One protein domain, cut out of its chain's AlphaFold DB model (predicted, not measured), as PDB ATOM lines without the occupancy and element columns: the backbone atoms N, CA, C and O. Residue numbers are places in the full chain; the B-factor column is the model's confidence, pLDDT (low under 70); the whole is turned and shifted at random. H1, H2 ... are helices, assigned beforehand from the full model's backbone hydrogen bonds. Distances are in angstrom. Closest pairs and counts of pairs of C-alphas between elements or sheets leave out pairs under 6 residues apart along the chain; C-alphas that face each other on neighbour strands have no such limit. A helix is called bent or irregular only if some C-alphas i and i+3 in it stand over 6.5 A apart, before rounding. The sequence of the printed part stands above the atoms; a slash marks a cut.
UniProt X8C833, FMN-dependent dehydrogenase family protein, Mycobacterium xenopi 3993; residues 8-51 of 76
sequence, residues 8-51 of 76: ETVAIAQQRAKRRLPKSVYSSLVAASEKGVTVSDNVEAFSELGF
ATOM      1  N   GLU A   8      10.723  10.344 -28.937       86.81
ATOM      2  CA  GLU A   8      11.937   9.556 -28.782       86.81
ATOM      3  C   GLU A   8      12.870   9.756 -29.981       86.81
ATOM      4  O   GLU A   8      14.084   9.850 -29.838       86.81
ATOM      5  N   THR A   9      12.287   9.827 -31.182       90.62
ATOM      6  CA  THR A   9      13.020   9.965 -32.439       90.62
ATOM      7  C   THR A   9      12.302  10.910 -33.393       90.62
ATOM      8  O   THR A   9      11.071  11.038 -33.385       90.62
ATOM      9  N   VAL A  10      13.070  11.545 -34.278       88.62
ATOM     10  CA  VAL A  10      12.527  12.401 -35.344       88.62
ATOM     11  C   VAL A  10      11.582  11.608 -36.266       88.62
ATOM     12  O   VAL A  10      10.580  12.153 -36.731       88.62
ATOM     13  N   ALA A  11      11.804  10.300 -36.444       89.44
ATOM     14  CA  ALA A  11      10.913   9.420 -37.207       89.44
ATOM     15  C   ALA A  11       9.499   9.332 -36.597       89.44
ATOM     16  O   ALA A  11       8.497   9.392 -37.316       89.44
ATOM     17  N   ILE A  12       9.383   9.282 -35.263       91.06
ATOM     18  CA  ILE A  12       8.082   9.325 -34.577       91.06
ATOM     19  C   ILE A  12       7.395  10.676 -34.792       91.06
ATOM     20  O   ILE A  12       6.176  10.728 -34.998       91.06
ATOM     21  N   ALA A  13       8.150  11.778 -34.793       89.81
ATOM     22  CA  ALA A  13       7.607  13.092 -35.126       89.81
ATOM     23  C   ALA A  13       7.082  13.138 -36.574       89.81
ATOM     24  O   ALA A  13       5.960  13.603 -36.793       89.81
ATOM     25  N   GLN A  14       7.814  12.571 -37.538       89.06
ATOM     26  CA  GLN A  14       7.390  12.469 -38.939       89.06
ATOM     27  C   GLN A  14       6.110  11.629 -39.093       89.06
ATOM     28  O   GLN A  14       5.161  12.055 -39.757       89.06
ATOM     29  N   GLN A  15       6.018  10.477 -38.419       90.19
ATOM     30  CA  GLN A  15       4.816   9.635 -38.432       90.19
ATOM     31  C   GLN A  15       3.601  10.360 -37.832       90.19
ATOM     32  O   GLN A  15       2.488  10.272 -38.361       90.19
ATOM     33  N   ARG A  16       3.794  11.107 -36.736       90.88
ATOM     34  CA  ARG A  16       2.739  11.939 -36.135       90.88
ATOM     35  C   ARG A  16       2.322  13.074 -37.074       90.88
ATOM     36  O   ARG A  16       1.128  13.353 -37.164       90.88
ATOM     37  N   ALA A  17       3.264  13.693 -37.787       89.38
ATOM     38  CA  ALA A  17       2.983  14.740 -38.767       89.38
ATOM     39  C   ALA A  17       2.165  14.201 -39.951       89.38
ATOM     40  O   ALA A  17       1.138  14.788 -40.285       89.38
ATOM     41  N   LYS A  18       2.524  13.028 -40.494       88.88
ATOM     42  CA  LYS A  18       1.776  12.342 -41.565       88.88
ATOM     43  C   LYS A  18       0.312  12.079 -41.205       88.88
ATOM     44  O   LYS A  18      -0.553  12.130 -42.069       88.88
ATOM     45  N   ARG A  19       0.029  11.789 -39.930       89.75
ATOM     46  CA  ARG A  19      -1.338  11.541 -39.433       89.75
ATOM     47  C   ARG A  19      -2.145  12.816 -39.181       89.75
ATOM     48  O   ARG A  19      -3.366  12.744 -39.150       89.75
ATOM     49  N   ARG A  20      -1.484  13.947 -38.916       89.88
ATOM     50  CA  ARG A  20      -2.137  15.199 -38.491       89.88
ATOM     51  C   ARG A  20      -2.276  16.226 -39.607       89.88
ATOM     52  O   ARG A  20      -3.178  17.053 -39.538       89.88
ATOM     53  N   LEU A  21      -1.367  16.220 -40.576       89.12
ATOM     54  CA  LEU A  21      -1.351  17.196 -41.657       89.12
ATOM     55  C   LEU A  21      -2.244  16.744 -42.820       89.12
ATOM     56  O   LEU A  21      -2.279  15.552 -43.136       89.12
ATOM     57  N   PRO A  22      -2.925  17.682 -43.504       93.00
ATOM     58  CA  PRO A  22      -3.573  17.397 -44.777       93.00
ATOM     59  C   PRO A  22      -2.573  16.820 -45.784       93.00
ATOM     60  O   PRO A  22      -1.410  17.229 -45.820       93.00
ATOM     61  N   LYS A  23      -3.035  15.896 -46.635       86.19
ATOM     62  CA  LYS A  23      -2.178  15.164 -47.582       86.19
ATOM     63  C   LYS A  23      -1.354  16.096 -48.477       86.19
ATOM     64  O   LYS A  23      -0.175  15.837 -48.670       86.19
ATOM     65  N   SER A  24      -1.947  17.187 -48.969       87.12
ATOM     66  CA  SER A  24      -1.256  18.179 -49.805       87.12
ATOM     67  C   SER A  24      -0.085  18.846 -49.078       87.12
ATOM     68  O   SER A  24       1.015  18.895 -49.617       87.12
ATOM     69  N   VAL A  25      -0.302  19.282 -47.836       88.12
ATOM     70  CA  VAL A  25       0.710  19.946 -46.996       88.12
ATOM     71  C   VAL A  25       1.822  18.978 -46.601       88.12
ATOM     72  O   VAL A  25       2.998  19.326 -46.619       88.12
ATOM     73  N   TYR A  26       1.474  17.739 -46.253       86.81
ATOM     74  CA  TYR A  26       2.482  16.726 -45.949       86.81
ATOM     75  C   TYR A  26       3.328  16.394 -47.184       86.81
ATOM     76  O   TYR A  26       4.552  16.333 -47.099       86.81
ATOM     77  N   SER A  27       2.683  16.216 -48.338       82.69
ATOM     78  CA  SER A  27       3.376  15.948 -49.593       82.69
ATOM     79  C   SER A  27       4.297  17.094 -50.001       82.69
ATOM     80  O   SER A  27       5.391  16.798 -50.449       82.69
ATOM     81  N   SER A  28       3.938  18.365 -49.793       85.31
ATOM     82  CA  SER A  28       4.835  19.487 -50.117       85.31
ATOM     83  C   SER A  28       6.044  19.596 -49.184       85.31
ATOM     84  O   SER A  28       7.092  20.059 -49.610       85.31
ATOM     85  N   LEU A  29       5.919  19.170 -47.922       82.56
ATOM     86  CA  LEU A  29       7.037  19.154 -46.969       82.56
ATOM     87  C   LEU A  29       8.022  18.006 -47.224       82.56
ATOM     88  O   LEU A  29       9.202  18.137 -46.921       82.56
ATOM     89  N   VAL A  30       7.531  16.872 -47.728       79.56
ATOM     90  CA  VAL A  30       8.345  15.667 -47.970       79.56
ATOM     91  C   VAL A  30       8.841  15.580 -49.413       79.56
ATOM     92  O   VAL A  30       9.843  14.916 -49.664       79.56
ATOM     93  N   ALA A  31       8.161  16.224 -50.364       73.75
ATOM     94  CA  ALA A  31       8.582  16.252 -51.758       73.75
ATOM     95  C   ALA A  31       9.901  17.024 -51.903       73.75
ATOM     96  O   ALA A  31       9.919  18.238 -52.079       73.75
ATOM     97  N   ALA A  32      11.012  16.295 -51.836       60.69
ATOM     98  CA  ALA A  32      12.272  16.706 -52.436       60.69
ATOM     99  C   ALA A  32      12.164  16.610 -53.970       60.69
ATOM    100  O   ALA A  32      11.321  15.870 -54.484       60.69
ATOM    101  N   SER A  33      13.018  17.339 -54.692       57.72
ATOM    102  CA  SER A  33      12.885  17.604 -56.133       57.72
ATOM    103  C   SER A  33      12.737  16.379 -57.051       57.72
ATOM    104  O   SER A  33      12.235  16.544 -58.157       57.72
ATOM    105  N   GLU A  34      13.106  15.160 -56.640       52.69
ATOM    106  CA  GLU A  34      13.099  13.986 -57.526       52.69
ATOM    107  C   GLU A  34      12.677  12.695 -56.801       52.69
ATOM    108  O   GLU A  34      13.471  12.048 -56.121       52.69
ATOM    109  N   LYS A  35      11.391  12.315 -56.937       56.97
ATOM    110  CA  LYS A  35      10.780  11.011 -56.558       56.97
ATOM    111  C   LYS A  35      11.072  10.447 -55.150       56.97
ATOM    112  O   LYS A  35      10.663   9.325 -54.861       56.97
ATOM    113  N   GLY A  36      11.710  11.202 -54.259       60.81
ATOM    114  CA  GLY A  36      12.123  10.736 -52.933       60.81
ATOM    115  C   GLY A  36      13.358   9.827 -52.924       60.81
ATOM    116  O   GLY A  36      13.724   9.372 -51.845       60.81
ATOM    117  N   VAL A  37      14.014   9.598 -54.071       62.62
ATOM    118  CA  VAL A  37      15.217   8.744 -54.163       62.62
ATOM    119  C   VAL A  37      16.351   9.365 -53.348       62.62
ATOM    120  O   VAL A  37      16.828   8.762 -52.397       62.62
ATOM    121  N   THR A  38      16.627  10.653 -53.567       72.69
ATOM    122  CA  THR A  38      17.646  11.402 -52.814       72.69
ATOM    123  C   THR A  38      17.378  11.451 -51.306       72.69
ATOM    124  O   THR A  38      18.301  11.572 -50.507       72.69
ATOM    125  N   VAL A  39      16.111  11.383 -50.883       76.56
ATOM    126  CA  VAL A  39      15.770  11.395 -49.451       76.56
ATOM    127  C   VAL A  39      16.115  10.057 -48.802       76.56
ATOM    128  O   VAL A  39      16.625  10.061 -47.685       76.56
ATOM    129  N   SER A  40      15.850   8.941 -49.490       80.38
ATOM    130  CA  SER A  40      16.227   7.603 -49.017       80.38
ATOM    131  C   SER A  40      17.744   7.471 -48.945       80.38
ATOM    132  O   SER A  40      18.273   7.132 -47.889       80.38
ATOM    133  N   ASP A  41      18.432   7.860 -50.021       83.31
ATOM    134  CA  ASP A  41      19.886   7.730 -50.138       83.31
ATOM    135  C   ASP A  41      20.618   8.538 -49.057       83.31
ATOM    136  O   ASP A  41      21.547   8.043 -48.428       83.31
ATOM    137  N   ASN A  42      20.158   9.759 -48.751       86.12
ATOM    138  CA  ASN A  42      20.743  10.568 -47.677       86.12
ATOM    139  C   ASN A  42      20.644   9.893 -46.302       86.12
ATOM    140  O   ASN A  42      21.529  10.074 -45.469       86.12
ATOM    141  N   VAL A  43      19.555   9.166 -46.030       86.62
ATOM    142  CA  VAL A  43      19.373   8.456 -44.755       86.62
ATOM    143  C   VAL A  43      20.222   7.185 -44.727       86.62
ATOM    144  O   VAL A  43      20.850   6.897 -43.705       86.62
ATOM    145  N   GLU A  44      20.275   6.452 -45.838       88.31
ATOM    146  CA  GLU A  44      21.092   5.242 -45.970       88.31
ATOM    147  C   GLU A  44      22.590   5.545 -45.858       88.31
ATOM    148  O   GLU A  44      23.285   4.831 -45.139       88.31
ATOM    149  N   ALA A  45      23.066   6.664 -46.414       89.38
ATOM    150  CA  ALA A  45      24.467   7.083 -46.341       89.38
ATOM    151  C   ALA A  45      25.003   7.207 -44.899       89.38
ATOM    152  O   ALA A  45      26.167   6.913 -44.634       89.38
ATOM    153  N   PHE A  46      24.166   7.593 -43.926       87.69
ATOM    154  CA  PHE A  46      24.587   7.617 -42.517       87.69
ATOM    155  C   PHE A  46      24.748   6.218 -41.911       87.69
ATOM    156  O   PHE A  46      25.480   6.071 -40.935       87.69
ATOM    157  N   SER A  47      24.083   5.202 -42.466       88.19
ATOM    158  CA  SER A  47      24.195   3.807 -42.010       88.19
ATOM    159  C   SER A  47      25.468   3.127 -42.516       88.19
ATOM    160  O   SER A  47      25.900   2.131 -41.942       88.19
ATOM    161  N   GLU A  48      26.088   3.677 -43.559       90.50
ATOM    162  CA  GLU A  48      27.389   3.229 -44.067       90.50
ATOM    163  C   GLU A  48      28.546   3.646 -43.144       90.50
ATOM    164  O   GLU A  48      29.626   3.052 -43.174       90.50
ATOM    165  N   LEU A  49      28.329   4.653 -42.292       89.12
ATOM    166  CA  LEU A  49      29.323   5.157 -41.351       89.12
ATOM    167  C   LEU A  49      29.228   4.423 -40.007       89.12
ATOM    168  O   LEU A  49      28.230   4.503 -39.292       89.12
ATOM    169  N   GLY A  50      30.307   3.739 -39.630       85.44
ATOM    170  CA  GLY A  50      30.453   3.119 -38.312       85.44
ATOM    171  C   GLY A  50      31.079   4.062 -37.279       85.44
ATOM    172  O   GLY A  50      31.921   4.896 -37.606       85.44
ATOM    173  N   PHE A  51      30.722   3.889 -36.006       85.06
ATOM    174  CA  PHE A  51      31.424   4.541 -34.898       85.06
ATOM    175  C   PHE A  51      32.573   3.664 -34.390       85.06
ATOM    176  O   PHE A  51      32.397   2.466 -34.178       85.06
TER     177      PHE A  51
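Overview. This is residues 8 to 51 of the 76 residues of the protein "FMN-dependent dehydrogenase family protein" of Mycobacterium xenopi 3993 (UniProt X8C833). The model is a loose, flat, open hook of three short helices: H1 and H2 lie loosely side by side, folded back on each other through a tight link, and H3 leads away from H2 as an arm of which residues 40 to 47 stick out together with the end at residues 48 to 51. No helix touches another, and the space between H1 and H3 is open. The printed part has 44 residues with three named helices, in the order H1, H2, H3, and no named strand; the class is all helix. The radius of gyration of the C-alphas is 12.7 A, and the C-alphas span 38 by 29 by 8 A.

Arrangement. Begin with H1, residues 10 to 20, which with its 11 residues is as long as H3, residues 37 to 47. Near H1 look for H2, residues 23 to 30: the two are close but not clearly touching, with 2 pairs of C-alphas within 8 A. Their closest C-alphas are those of Lys 18 and Tyr 26, 6.2 A apart. H1 and H2 run opposite ways at a shallow tilt of 22 degrees, centre to centre 12.0 A. H2 and H3 are apart, though they follow each other in the chain, and H1 and H3 are apart as well. In H1 and H2 every O i to N i+4 pair is within hydrogen-bond range; in H3 it is 5 of 7.

Along the chain. Find C-alpha 10 at (12.527, 12.401, -35.344); from there H1 runs 15.3 A to C-alpha 20 at (-2.137, 15.199, -38.491). H2 runs 10.5 A from Lys 23 to Val 30. H3 runs 15.9 A from Val 37 to C-alpha 47 at (24.195, 3.807, -42.010). No helix is bent.

Size, cuts and confidence. Look at Pro 22 and Phe 51 for the two C-alphas farthest apart, at 38.6 A; the first and last printed C-alphas, Glu 8 and Phe 51, are 21.0 A apart. The printed part runs from residue 8 to residue 51 without a cut, within a full chain of 76 residues. The link from H1 to H2 is tight, with 2 residues, the link from H2 to H3 is short, with 6 residues, and there is no long link. Residues 8 to 13, of which 10 to 13 belong to H1, stand free. In the B-factor column the mean pLDDT of the printed part is 82.7; residues 32 to 37 are under 70, and there the model's confidence is low.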